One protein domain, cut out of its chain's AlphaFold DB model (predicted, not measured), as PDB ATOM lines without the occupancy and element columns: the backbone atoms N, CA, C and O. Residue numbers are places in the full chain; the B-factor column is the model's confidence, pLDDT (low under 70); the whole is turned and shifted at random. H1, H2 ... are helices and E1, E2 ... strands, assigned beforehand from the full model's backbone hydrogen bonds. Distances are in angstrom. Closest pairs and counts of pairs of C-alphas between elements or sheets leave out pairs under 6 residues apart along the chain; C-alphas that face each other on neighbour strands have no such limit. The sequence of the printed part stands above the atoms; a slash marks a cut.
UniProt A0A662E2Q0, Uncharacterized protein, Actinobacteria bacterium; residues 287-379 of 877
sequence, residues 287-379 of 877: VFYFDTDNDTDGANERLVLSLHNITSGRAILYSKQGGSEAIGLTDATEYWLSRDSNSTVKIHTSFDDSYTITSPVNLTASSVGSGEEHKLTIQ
ATOM      1  N   VAL A 287    -131.159 420.898 -29.879       77.31
ATOM      2  CA  VAL A 287    -131.628 420.156 -28.725       77.31
ATOM      3  C   VAL A 287    -132.868 420.840 -28.156       77.31
ATOM      4  O   VAL A 287    -132.939 422.066 -28.068       77.31
ATOM      5  N   PHE A 288    -133.861 420.042 -27.788       80.44
ATOM      6  CA  PHE A 288    -135.005 420.470 -27.000       80.44
ATOM      7  C   PHE A 288    -135.063 419.622 -25.745       80.44
ATOM      8  O   PHE A 288    -135.098 418.394 -25.836       80.44
ATOM      9  N   TYR A 289    -135.117 420.289 -24.604       81.06
ATOM     10  CA  TYR A 289    -135.448 419.662 -23.341       81.06
ATOM     11  C   TYR A 289    -136.931 419.867 -23.061       81.06
ATOM     12  O   TYR A 289    -137.508 420.884 -23.458       81.06
ATOM     13  N   PHE A 290    -137.558 418.874 -22.448       82.44
ATOM     14  CA  PHE A 290    -138.960 418.938 -22.069       82.44
ATOM     15  C   PHE A 290    -139.207 418.103 -20.821       82.44
ATOM     16  O   PHE A 290    -138.559 417.077 -20.614       82.44
ATOM     17  N   ASP A 291    -140.166 418.540 -20.019       83.38
ATOM     18  CA  ASP A 291    -140.601 417.829 -18.823       83.38
ATOM     19  C   ASP A 291    -141.664 416.780 -19.199       83.38
ATOM     20  O   ASP A 291    -142.655 417.051 -19.893       83.38
ATOM     21  N   THR A 292    -141.446 415.546 -18.768       85.69
ATOM     22  CA  THR A 292    -142.319 414.397 -19.045       85.69
ATOM     23  C   THR A 292    -143.713 414.476 -18.424       85.69
ATOM     24  O   THR A 292    -144.625 413.810 -18.917       85.69
ATOM     25  N   ASP A 293    -143.907 415.273 -17.381       81.81
ATOM     26  CA  ASP A 293    -145.182 415.476 -16.692       81.81
ATOM     27  C   ASP A 293    -145.878 416.755 -17.187       81.81
ATOM     28  O   ASP A 293    -147.069 416.764 -17.506       81.81
ATOM     29  N   ASN A 294    -145.112 417.838 -17.338       80.81
ATOM     30  CA  ASN A 294    -145.634 419.174 -17.617       80.81
ATOM     31  C   ASN A 294    -145.734 419.532 -19.103       80.81
ATOM     32  O   ASN A 294    -146.522 420.417 -19.465       80.81
ATOM     33  N   ASP A 295    -144.936 418.895 -19.959       86.94
ATOM     34  CA  ASP A 295    -144.896 419.196 -21.392       86.94
ATOM     35  C   ASP A 295    -145.423 418.041 -22.256       86.94
ATOM     36  O   ASP A 295    -145.633 418.225 -23.457       86.94
ATOM     37  N   THR A 296    -145.727 416.880 -21.663       90.25
ATOM     38  CA  THR A 296    -146.329 415.736 -22.367       90.25
ATOM     39  C   THR A 296    -147.850 415.710 -22.205       90.25
ATOM     40  O   THR A 296    -148.387 415.439 -21.137       90.25
ATOM     41  N   ASP A 297    -148.575 415.898 -23.306       90.19
ATOM     42  CA  ASP A 297    -150.025 415.713 -23.371       90.19
ATOM     43  C   ASP A 297    -150.336 414.347 -23.988       90.19
ATOM     44  O   ASP A 297    -150.524 414.201 -25.200       90.19
ATOM     45  N   GLY A 298    -150.389 413.328 -23.130       87.31
ATOM     46  CA  GLY A 298    -150.718 411.964 -23.542       87.31
ATOM     47  C   GLY A 298    -152.157 411.781 -24.041       87.31
ATOM     48  O   GLY A 298    -152.446 410.791 -24.704       87.31
ATOM     49  N   ALA A 299    -153.072 412.721 -23.765       88.94
ATOM     50  CA  ALA A 299    -154.460 412.631 -24.227       88.94
ATOM     51  C   ALA A 299    -154.630 413.088 -25.685       88.94
ATOM     52  O   ALA A 299    -155.559 412.642 -26.356       88.94
ATOM     53  N   ASN A 300    -153.760 413.986 -26.159       90.12
ATOM     54  CA  ASN A 300    -153.745 414.470 -27.544       90.12
ATOM     55  C   ASN A 300    -152.489 414.043 -28.331       90.12
ATOM     56  O   ASN A 300    -152.289 414.516 -29.460       90.12
ATOM     57  N   GLU A 301    -151.640 413.209 -27.724       93.94
ATOM     58  CA  GLU A 301    -150.346 412.748 -28.243       93.94
ATOM     59  C   GLU A 301    -149.461 413.911 -28.719       93.94
ATOM     60  O   GLU A 301    -148.983 413.944 -29.860       93.94
ATOM     61  N   ARG A 302    -149.304 414.919 -27.855       92.88
ATOM     62  CA  ARG A 302    -148.548 416.143 -28.138       92.88
ATOM     63  C   ARG A 302    -147.437 416.360 -27.129       92.88
ATOM     64  O   ARG A 302    -147.580 416.025 -25.958       92.88
ATOM     65  N   LEU A 303    -146.382 417.007 -27.600       92.62
ATOM     66  CA  LEU A 303    -145.341 417.568 -26.760       92.62
ATOM     67  C   LEU A 303    -145.332 419.091 -26.885       92.62
ATOM     68  O   LEU A 303    -145.376 419.620 -28.000       92.62
ATOM     69  N   VAL A 304    -145.284 419.791 -25.754       88.25
ATOM     70  CA  VAL A 304    -145.166 421.247 -25.689       88.25
ATOM     71  C   VAL A 304    -143.702 421.629 -25.865       88.25
ATOM     72  O   VAL A 304    -142.875 421.400 -24.995       88.25
ATOM     73  N   LEU A 305    -143.386 422.247 -26.999       84.75
ATOM     74  CA  LEU A 305    -142.074 422.820 -27.282       84.75
ATOM     75  C   LEU A 305    -142.285 424.306 -27.584       84.75
ATOM     76  O   LEU A 305    -142.593 424.690 -28.709       84.75
ATOM     77  N   SER A 306    -142.219 425.166 -26.572       72.56
ATOM     78  CA  SER A 306    -142.576 426.580 -26.746       72.56
ATOM     79  C   SER A 306    -141.702 427.278 -27.800       72.56
ATOM     80  O   SER A 306    -140.488 427.094 -27.828       72.56
ATOM     81  N   LEU A 307    -142.329 428.093 -28.663       61.97
ATOM     82  CA  LEU A 307    -141.656 428.916 -29.684       61.97
ATOM     83  C   LEU A 307    -140.738 428.114 -30.628       61.97
ATOM     84  O   LEU A 307    -139.662 428.566 -31.030       61.97
ATOM     85  N   HIS A 308    -141.168 426.913 -31.017       71.56
ATOM     86  CA  HIS A 308    -140.403 426.090 -31.942       71.56
ATOM     87  C   HIS A 308    -140.603 426.547 -33.404       71.56
ATOM     88  O   HIS A 308    -141.716 426.779 -33.872       71.56
ATOM     89  N   ASN A 309    -139.528 426.549 -34.197       68.62
ATOM     90  CA  ASN A 309    -139.588 426.736 -35.659       68.62
ATOM     91  C   ASN A 309    -139.504 425.399 -36.423       68.62
ATOM     92  O   ASN A 309    -139.067 425.348 -37.570       68.62
ATOM     93  N   ILE A 310    -139.901 424.301 -35.774       75.25
ATOM     94  CA  ILE A 310    -139.901 422.954 -36.355       75.25
ATOM     95  C   ILE A 310    -140.919 422.875 -37.499       75.25
ATOM     96  O   ILE A 310    -142.060 423.324 -37.373       75.25
ATOM     97  N   THR A 311    -140.510 422.270 -38.612       73.56
ATOM     98  CA  THR A 311    -141.395 421.873 -39.714       73.56
ATOM     99  C   THR A 311    -141.733 420.388 -39.634       73.56
ATOM    100  O   THR A 311    -141.002 419.624 -39.014       73.56
ATOM    101  N   SER A 312    -142.861 419.964 -40.211       81.62
ATOM    102  CA  SER A 312    -143.217 418.537 -40.244       81.62
ATOM    103  C   SER A 312    -142.241 417.732 -41.106       81.62
ATOM    104  O   SER A 312    -141.709 418.259 -42.084       81.62
ATOM    105  N   GLY A 313    -142.026 416.454 -40.785       69.62
ATOM    106  CA  GLY A 313    -141.078 415.605 -41.513       69.62
ATOM    107  C   GLY A 313    -139.656 415.619 -40.952       69.62
ATOM    108  O   GLY A 313    -138.720 415.273 -41.674       69.62
ATOM    109  N   ARG A 314    -139.458 416.075 -39.710       76.25
ATOM    110  CA  ARG A 314    -138.119 416.221 -39.116       76.25
ATOM    111  C   ARG A 314    -137.732 415.025 -38.281       76.25
ATOM    112  O   ARG A 314    -138.380 414.785 -37.274       76.25
ATOM    113  N   ALA A 315    -136.662 414.343 -38.673       79.81
ATOM    114  CA  ALA A 315    -136.051 413.315 -37.847       79.81
ATOM    115  C   ALA A 315    -135.448 413.928 -36.568       79.81
ATOM    116  O   ALA A 315    -134.866 415.018 -36.613       79.81
ATOM    117  N   ILE A 316    -135.611 413.228 -35.450       86.69
ATOM    118  CA  ILE A 316    -135.025 413.539 -34.149       86.69
ATOM    119  C   ILE A 316    -134.545 412.267 -33.469       86.69
ATOM    120  O   ILE A 316    -135.164 411.221 -33.616       86.69
ATOM    121  N   LEU A 317    -133.493 412.378 -32.668       86.75
ATOM    122  CA  LEU A 317    -133.075 411.361 -31.716       86.75
ATOM    123  C   LEU A 317    -133.663 411.698 -30.344       86.75
ATOM    124  O   LEU A 317    -133.450 412.798 -29.829       86.75
ATOM    125  N   TYR A 318    -134.408 410.768 -29.754       90.75
ATOM    126  CA  TYR A 318    -134.928 410.920 -28.396       90.75
ATOM    127  C   TYR A 318    -133.979 410.298 -27.368       90.75
ATOM    128  O   TYR A 318    -133.449 409.205 -27.581       90.75
ATOM    129  N   SER A 319    -133.806 410.971 -26.228       88.75
ATOM    130  CA  SER A 319    -133.116 410.426 -25.065       88.75
ATOM    131  C   SER A 319    -133.835 410.732 -23.754       88.75
ATOM    132  O   SER A 319    -134.311 411.845 -23.543       88.75
ATOM    133  N   LYS A 320    -133.829 409.757 -22.841       85.50
ATOM    134  CA  LYS A 320    -134.359 409.895 -21.474       85.50
ATOM    135  C   LYS A 320    -133.398 410.573 -20.488       85.50
ATOM    136  O   LYS A 320    -133.742 410.738 -19.330       85.50
ATOM    137  N   GLN A 321    -132.162 410.878 -20.901       81.62
ATOM    138  CA  GLN A 321    -131.132 411.514 -20.052       81.62
ATOM    139  C   GLN A 321    -130.864 410.785 -18.717       81.62
ATOM    140  O   GLN A 321    -130.585 411.399 -17.696       81.62
ATOM    141  N   GLY A 322    -130.943 409.450 -18.717       72.19
ATOM    142  CA  GLY A 322    -130.789 408.644 -17.498       72.19
ATOM    143  C   GLY A 322    -132.067 408.501 -16.663       72.19
ATOM    144  O   GLY A 322    -132.092 407.649 -15.774       72.19
ATOM    145  N   GLY A 323    -133.133 409.222 -17.021       73.12
ATOM    146  CA  GLY A 323    -134.464 409.127 -16.438       73.12
ATOM    147  C   GLY A 323    -135.056 407.714 -16.438       73.12
ATOM    148  O   GLY A 323    -134.663 406.817 -17.209       73.12
ATOM    149  N   SER A 324    -135.983 407.499 -15.515       77.62
ATOM    150  CA  SER A 324    -136.728 406.263 -15.314       77.62
ATOM    151  C   SER A 324    -138.132 406.300 -15.926       77.62
ATOM    152  O   SER A 324    -138.723 405.235 -16.144       77.62
ATOM    153  N   GLU A 325    -138.652 407.486 -16.247       81.12
ATOM    154  CA  GLU A 325    -139.992 407.667 -16.786       81.12
ATOM    155  C   GLU A 325    -140.099 407.214 -18.253       81.12
ATOM    156  O   GLU A 325    -139.226 407.428 -19.095       81.12
ATOM    157  N   ALA A 326    -141.207 406.544 -18.577       82.81
ATOM    158  CA  ALA A 326    -141.469 406.000 -19.904       82.81
ATOM    159  C   ALA A 326    -142.727 406.635 -20.499       82.81
ATOM    160  O   ALA A 326    -143.847 406.264 -20.154       82.81
ATOM    161  N   ILE A 327    -142.538 407.545 -21.452       89.62
ATOM    162  CA  ILE A 327    -143.627 408.298 -22.096       89.62
ATOM    163  C   ILE A 327    -144.070 407.708 -23.442       89.62
ATOM    164  O   ILE A 327    -144.619 408.409 -24.284       89.62
ATOM    165  N   GLY A 328    -143.815 406.421 -23.683       90.19
ATOM    166  CA  GLY A 328    -144.107 405.765 -24.968       90.19
ATOM    167  C   GLY A 328    -143.016 405.927 -26.036       90.19
ATOM    168  O   GLY A 328    -143.171 405.428 -27.149       90.19
ATOM    169  N   LEU A 329    -141.896 406.567 -25.690       92.06
ATOM    170  CA  LEU A 329    -140.691 406.669 -26.517       92.06
ATOM    171  C   LEU A 329    -139.588 405.734 -25.995       92.06
ATOM    172  O   LEU A 329    -139.529 405.425 -24.806       92.06
ATOM    173  N   THR A 330    -138.714 405.280 -26.892       93.19
ATOM    174  CA  THR A 330    -137.583 404.389 -26.596       93.19
ATOM    175  C   THR A 330    -136.286 405.184 -26.655       93.19
ATOM    176  O   THR A 330    -136.031 405.869 -27.638       93.19
ATOM    177  N   ASP A 331    -135.475 405.110 -25.598       90.94
ATOM    178  CA  ASP A 331    -134.192 405.819 -25.500       90.94
ATOM    179  C   ASP A 331    -133.263 405.488 -26.678       90.94
ATOM    180  O   ASP A 331    -133.280 404.365 -27.190       90.94
ATOM    181  N   ALA A 332    -132.482 406.477 -27.117       83.12
ATOM    182  CA  ALA A 332    -131.581 406.391 -28.268       83.12
ATOM    183  C   ALA A 332    -132.256 405.905 -29.570       83.12
ATOM    184  O   ALA A 332    -131.628 405.251 -30.401       83.12
ATOM    185  N   THR A 333    -133.546 406.211 -29.751       87.12
ATOM    186  CA  THR A 333    -134.312 405.856 -30.957       87.12
ATOM    187  C   THR A 333    -134.657 407.100 -31.772       87.12
ATOM    188  O   THR A 333    -134.989 408.150 -31.212       87.12
ATOM    189  N   GLU A 334    -134.577 406.975 -33.099       87.12
ATOM    190  CA  GLU A 334    -134.980 408.021 -34.040       87.12
ATOM    191  C   GLU A 334    -136.506 408.042 -34.238       87.12
ATOM    192  O   GLU A 334    -137.155 407.002 -34.372       87.12
ATOM    193  N   TYR A 335    -137.071 409.245 -34.276       90.81
ATOM    194  CA  TYR A 335    -138.479 409.519 -34.551       90.81
ATOM    195  C   TYR A 335    -138.624 410.701 -35.512       90.81
ATOM    196  O   TYR A 335    -137.658 411.398 -35.796       90.81
ATOM    197  N   TRP A 336    -139.845 410.982 -35.971       88.56
ATOM    198  CA  TRP A 336    -140.151 412.111 -36.849       88.56
ATOM    199  C   TRP A 336    -141.166 413.062 -36.221       88.56
ATOM    200  O   TRP A 336    -142.167 412.632 -35.656       88.56
ATOM    201  N   LEU A 337    -140.942 414.366 -36.342       90.00
ATOM    202  CA  LEU A 337    -141.821 415.396 -35.805       90.00
ATOM    203  C   LEU A 337    -142.799 415.906 -36.856       90.00
ATOM    204  O   LEU A 337    -142.421 416.191 -37.994       90.00
ATOM    205  N   SER A 338    -144.048 416.103 -36.444       91.00
ATOM    206  CA  SER A 338    -145.021 416.926 -37.160       91.00
ATOM    207  C   SER A 338    -145.320 418.189 -36.368       91.00
ATOM    208  O   SER A 338    -145.586 418.116 -35.165       91.00
ATOM    209  N   ARG A 339    -145.362 419.334 -37.046       89.19
ATOM    210  CA  ARG A 339    -145.839 420.580 -36.453       89.19
ATOM    211  C   ARG A 339    -147.344 420.502 -36.216       89.19
ATOM    212  O   ARG A 339    -148.105 420.350 -37.168       89.19
ATOM    213  N   ASP A 340    -147.755 420.660 -34.963       90.19
ATOM    214  CA  ASP A 340    -149.166 420.744 -34.579       90.19
ATOM    215  C   ASP A 340    -149.591 422.206 -34.346       90.19
ATOM    216  O   ASP A 340    -150.641 422.626 -34.831       90.19
ATOM    217  N   SER A 341    -148.738 423.020 -33.709       88.56
ATOM    218  CA  SER A 341    -148.921 424.477 -33.589       88.56
ATOM    219  C   SER A 341    -147.581 425.240 -33.602       88.56
ATOM    220  O   SER A 341    -146.607 424.772 -34.185       88.56
ATOM    221  N   ASN A 342    -147.512 426.454 -33.043       80.19
ATOM    222  CA  ASN A 342    -146.241 427.175 -32.833       80.19
ATOM    223  C   ASN A 342    -145.511 426.735 -31.554       80.19
ATOM    224  O   ASN A 342    -144.350 427.090 -31.366       80.19
ATOM    225  N   SER A 343    -146.209 426.020 -30.673       85.69
ATOM    226  CA  SER A 343    -145.705 425.632 -29.355       85.69
ATOM    227  C   SER A 343    -145.906 424.145 -29.072       85.69
ATOM    228  O   SER A 343    -145.701 423.711 -27.944       85.69
ATOM    229  N   THR A 344    -146.353 423.363 -30.059       91.12
ATOM    230  CA  THR A 344    -146.635 421.933 -29.899       91.12
ATOM    231  C   THR A 344    -146.249 421.134 -31.136       91.12
ATOM    232  O   THR A 344    -146.533 421.520 -32.278       91.12
ATOM    233  N   VAL A 345    -145.675 419.960 -30.891       94.06
ATOM    234  CA  VAL A 345    -145.345 418.959 -31.911       94.06
ATOM    235  C   VAL A 345    -146.014 417.625 -31.601       94.06
ATOM    236  O   VAL A 345    -146.411 417.365 -30.466       94.06
ATOM    237  N   LYS A 346    -146.112 416.761 -32.613       94.56
ATOM    238  CA  LYS A 346    -146.356 415.324 -32.427       94.56
ATOM    239  C   LYS A 346    -145.162 414.523 -32.922       94.56
ATOM    240  O   LYS A 346    -144.458 414.977 -33.823       94.56
ATOM    241  N   ILE A 347    -144.975 413.341 -32.349       94.50
ATOM    242  CA  ILE A 347    -143.866 412.429 -32.639       94.50
ATOM    243  C   ILE A 347    -144.413 411.218 -33.398       94.50
ATOM    244  O   ILE A 347    -145.498 410.738 -33.089       94.50
ATOM    245  N   HIS A 348    -143.676 410.727 -34.390       93.38
ATOM    246  CA  HIS A 348    -144.069 409.662 -35.316       93.38
ATOM    247  C   HIS A 348    -142.932 408.657 -35.485       93.38
ATOM    248  O   HIS A 348    -141.767 409.012 -35.330       93.38
ATOM    249  N   THR A 349    -143.245 407.415 -35.851       92.19
ATOM    250  CA  THR A 349    -142.243 406.372 -36.158       92.19
ATOM    251  C   THR A 349    -141.850 406.324 -37.635       92.19
ATOM    252  O   THR A 349    -141.062 405.465 -38.025       92.19
ATOM    253  N   SER A 350    -142.405 407.208 -38.470       83.06
ATOM    254  CA  SER A 350    -142.030 407.332 -39.876       83.06
ATOM    255  C   SER A 350    -142.143 408.776 -40.374       83.06
ATOM    256  O   SER A 350    -142.954 409.569 -39.881       83.06
ATOM    257  N   PHE A 351    -141.341 409.116 -41.388       75.06
ATOM    258  CA  PHE A 351    -141.427 410.407 -42.073       75.06
ATOM    259  C   PHE A 351    -142.817 410.636 -42.677       75.06
ATOM    260  O   PHE A 351    -143.391 411.710 -42.477       75.06
ATOM    261  N   ASP A 352    -143.360 409.638 -43.382       75.94
ATOM    262  CA  ASP A 352    -144.646 409.744 -44.079       75.94
ATOM    263  C   ASP A 352    -145.763 410.127 -43.102       75.94
ATOM    264  O   ASP A 352    -146.456 411.117 -43.334       75.94
ATOM    265  N   ASP A 353    -145.852 409.427 -41.965       84.94
ATOM    266  CA  ASP A 353    -146.821 409.709 -40.901       84.94
ATOM    267  C   ASP A 353    -146.680 411.130 -40.347       84.94
ATOM    268  O   ASP A 353    -147.675 411.838 -40.171       84.94
ATOM    269  N   SER A 354    -145.448 411.605 -40.157       84.38
ATOM    270  CA  SER A 354    -145.209 412.968 -39.677       84.38
ATOM    271  C   SER A 354    -145.588 414.052 -40.691       84.38
ATOM    272  O   SER A 354    -146.032 415.136 -40.308       84.38
ATOM    273  N   TYR A 355    -145.450 413.776 -41.990       78.81
ATOM    274  CA  TYR A 355    -145.783 414.731 -43.043       78.81
ATOM    275  C   TYR A 355    -147.293 414.784 -43.297       78.81
ATOM    276  O   TYR A 355    -147.852 415.866 -43.483       78.81
ATOM    277  N   THR A 356    -147.972 413.631 -43.259       79.62
ATOM    278  CA  THR A 356    -149.439 413.546 -43.363       79.62
ATOM    279  C   THR A 356    -150.158 413.789 -42.039       79.62
ATOM    280  O   THR A 356    -151.381 413.926 -42.037       79.62
ATOM    281  N   ILE A 357    -149.412 413.897 -40.935       85.62
ATOM    282  CA  ILE A 357    -149.905 414.088 -39.564       85.62
ATOM    283  C   ILE A 357    -150.886 412.962 -39.178       85.62
ATOM    284  O   ILE A 357    -151.985 413.194 -38.671       85.62
ATOM    285  N   THR A 358    -150.496 411.717 -39.454       88.19
ATOM    286  CA  THR A 358    -151.267 410.497 -39.161       88.19
ATOM    287  C   THR A 358    -150.516 409.613 -38.178       88.19
ATOM    288  O   THR A 358    -149.303 409.656 -38.143       88.19
ATOM    289  N   SER A 359    -151.225 408.800 -37.390       91.75
ATOM    290  CA  SER A 359    -150.608 407.769 -36.532       91.75
ATOM    291  C   SER A 359    -149.486 408.268 -35.593       91.75
ATOM    292  O   SER A 359    -148.415 407.654 -35.571       91.75
ATOM    293  N   PRO A 360    -149.687 409.348 -34.807       94.69
ATOM    294  CA  PRO A 360    -148.672 409.774 -33.847       94.69
ATOM    295  C   PRO A 360    -148.368 408.651 -32.845       94.69
ATOM    296  O   PRO A 360    -149.226 407.822 -32.535       94.69
ATOM    297  N   VAL A 361    -147.141 408.632 -32.326       95.56
ATOM    298  CA  VAL A 361    -146.754 407.758 -31.218       95.56
ATOM    299  C   VAL A 361    -147.669 408.045 -30.033       95.56
ATOM    300  O   VAL A 361    -147.867 409.200 -29.660       95.56
ATOM    301  N   ASN A 362    -148.199 406.986 -29.422       93.69
ATOM    302  CA  ASN A 362    -148.994 407.100 -28.206       93.69
ATOM    303  C   ASN A 362    -148.101 407.567 -27.055       93.69
ATOM    304  O   ASN A 362    -147.411 406.757 -26.428       93.69
ATOM    305  N   LEU A 363    -148.129 408.869 -26.782       91.62
ATOM    306  CA  LEU A 363    -147.454 409.429 -25.625       91.62
ATOM    307  C   LEU A 363    -148.233 409.059 -24.363       91.62
ATOM    308  O   LEU A 363    -149.449 409.220 -24.298       91.62
ATOM    309  N   THR A 364    -147.537 408.545 -23.357       83.81
ATOM    310  CA  THR A 364    -148.132 408.295 -22.039       83.81
ATOM    311  C   THR A 364    -147.672 409.409 -21.113       83.81
ATOM    312  O   THR A 364    -146.476 409.519 -20.876       83.81
ATOM    313  N   ALA A 365    -148.589 410.245 -20.620       68.50
ATOM    314  CA  ALA A 365    -148.238 411.229 -19.592       68.50
ATOM    315  C   ALA A 365    -147.756 410.501 -18.325       68.50
ATOM    316  O   ALA A 365    -148.311 409.446 -17.982       68.50
ATOM    317  N   SER A 366    -146.734 411.036 -17.647       65.69
ATOM    318  CA  SER A 366    -146.311 410.477 -16.361       65.69
ATOM    319  C   SER A 366    -147.480 410.529 -15.369       65.69
ATOM    320  O   SER A 366    -148.342 411.399 -15.412       65.69
ATOM    321  N   SER A 367    -147.590 409.507 -14.521       57.75
ATOM    322  CA  SER A 367    -148.613 409.441 -13.460       57.75
ATOM    323  C   SER A 367    -148.010 409.183 -12.082       57.75
ATOM    324  O   SER A 367    -148.747 409.002 -11.111       57.75
ATOM    325  N   VAL A 368    -146.674 409.139 -11.998       53.00
ATOM    326  CA  VAL A 368    -145.918 408.753 -10.798       53.00
ATOM    327  C   VAL A 368    -144.956 409.830 -10.279       53.00
ATOM    328  O   VAL A 368    -144.381 409.614  -9.220       53.00
ATOM    329  N   GLY A 369    -144.907 411.004 -10.919       54.00
ATOM    330  CA  GLY A 369    -144.499 412.273 -10.311       54.00
ATOM    331  C   GLY A 369    -143.024 412.408  -9.927       54.00
ATOM    332  O   GLY A 369    -142.655 412.108  -8.794       54.00
ATOM    333  N   SER A 370    -142.243 413.012 -10.825       57.50
ATOM    334  CA  SER A 370    -141.213 414.005 -10.464       57.50
ATOM    335  C   SER A 370    -140.800 414.960 -11.601       57.50
ATOM    336  O   SER A 370    -139.921 415.779 -11.362       57.50
ATOM    337  N   GLY A 371    -141.404 414.889 -12.800       64.56
ATOM    338  CA  GLY A 371    -141.062 415.778 -13.923       64.56
ATOM    339  C   GLY A 371    -139.608 415.601 -14.366       64.56
ATOM    340  O   GLY A 371    -138.768 416.473 -14.148       64.56
ATOM    341  N   GLU A 372    -139.277 414.433 -14.928       79.69
ATOM    342  CA  GLU A 372    -137.923 414.179 -15.428       79.69
ATOM    343  C   GLU A 372    -137.674 414.983 -16.721       79.69
ATOM    344  O   GLU A 372    -138.524 415.070 -17.610       79.69
ATOM    345  N   GLU A 373    -136.486 415.583 -16.841       81.12
ATOM    346  CA  GLU A 373    -136.088 416.326 -18.041       81.12
ATOM    347  C   GLU A 373    -135.633 415.338 -19.131       81.12
ATOM    348  O   GLU A 373    -134.619 414.650 -19.001       81.12
ATOM    349  N   HIS A 374    -136.388 415.253 -20.226       86.88
ATOM    350  CA  HIS A 374    -136.072 414.428 -21.395       86.88
ATOM    351  C   HIS A 374    -135.575 415.283 -22.564       86.88
ATOM    352  O   HIS A 374    -135.779 416.494 -22.602       86.88
ATOM    353  N   LYS A 375    -134.913 414.651 -23.544       86.44
ATOM    354  CA  LYS A 375    -134.201 415.336 -24.633       86.44
ATOM    355  C   LYS A 375    -134.645 414.868 -26.022       86.44
ATOM    356  O   LYS A 375    -134.681 413.669 -26.294       86.44
ATOM    357  N   LEU A 376    -134.902 415.807 -26.933       87.94
ATOM    358  CA  LEU A 376    -135.007 415.579 -28.381       87.94
ATOM    359  C   LEU A 376    -133.860 416.285 -29.095       87.94
ATOM    360  O   LEU A 376    -133.602 417.454 -28.834       87.94
ATOM    361  N   THR A 377    -133.214 415.606 -30.037       82.56
ATOM    362  CA  THR A 377    -132.047 416.136 -30.753       82.56
ATOM    363  C   THR A 377    -132.273 416.073 -32.259       82.56
ATOM    364  O   THR A 377    -132.498 414.997 -32.803       82.56
ATOM    365  N   ILE A 378    -132.228 417.208 -32.956       78.12
ATOM    366  CA  ILE A 378    -132.276 417.259 -34.425       78.12
ATOM    367  C   ILE A 378    -130.853 417.027 -34.972       78.12
ATOM    368  O   ILE A 378    -130.019 417.918 -34.855       78.12
ATOM    369  N   GLN A 379    -130.587 415.869 -35.598       74.06
ATOM    370  CA  GLN A 379    -129.249 415.433 -36.065       74.06
ATOM    371  C   GLN A 379    -129.151 415.181 -37.576       74.06
ATOM    372  O   GLN A 379    -130.173 414.829 -38.186       74.06
TER     373      GLN A 379
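This is residues 287 to 379 of the 877 residues of an uncharacterized protein of Actinobacteria bacterium (UniProt A0A662E2Q0). A small, strongly curled antiparallel sheet of six strands forms a nearly closed barrel, its edge strands E1 and E2 coming near each other, with the short helix H1 over E4. The unnamed stretch 320 to 332 crosses one end of the barrel. The printed part has 93 residues, under half in named elements, in the chain order E1 E2 E3 E4 E5 H1 E6; the sheet order is E1 E6 E3 E4 E5 E2, and the class is mostly strand. It is compact, with a radius of gyration of the C-alphas of 11.8 A and spans of 33 by 24 by 24 A.

E1, residues 287 to 291, begins at C-alpha 287 (-131.628, 420.156, -28.725) and is 13.6 A long. E2 is residues 302 to 304, 6.6 A; E3 is 314 to 319, 16.0 A; E4 is 333 to 339, 19.5 A; E5 is 344 to 348, 13.7 A. H1, residues 351 to 356, is 8.7 A. E6, residues 373 to 378, 16.8 A, ends at C-alpha 378 (-132.276, 417.259, -34.425).

E1 and E6 are antiparallel, N 288 and O 376 being 2.8 A apart. E6 and E3 pair by N 317 and O 377, 2.8 A. E3, E4 and E5 form a meander, each strand the antiparallel neighbour of the one before, with N 316 and O 335 at 2.8 A and N 338 and O 346 at 2.9 A. E2 and E5 are antiparallel neighbours, with N 303 and O 345 2.9 A apart, within hydrogen-bond range; E2, E3, E4 and E5 form a Greek key, four strands in a row of which the last three are a meander and the first is the antiparallel neighbour of the fourth. The closest C-alphas of E1 and E2, Phe 290 and Val 304, are 7.5 A apart. H1 is on the sheet at a height of 7.9 A, over E4 and along the strands, at 20 degrees to E4 on the local plane; the closest C-alphas of the two, Ser 338 and Ser 354, are 4.7 A apart. In H1 every O i to N i+4 pair is within hydrogen-bond range.

The two C-alphas farthest apart, Asp 352 and Ser 370, are 34.1 A apart. The printed part has no cut. The links E3 to E4 and H1 to E6 are long. The mean pLDDT of the printed part is 82.9, with residues 307, 309, 313 and 365 to 371 under 70.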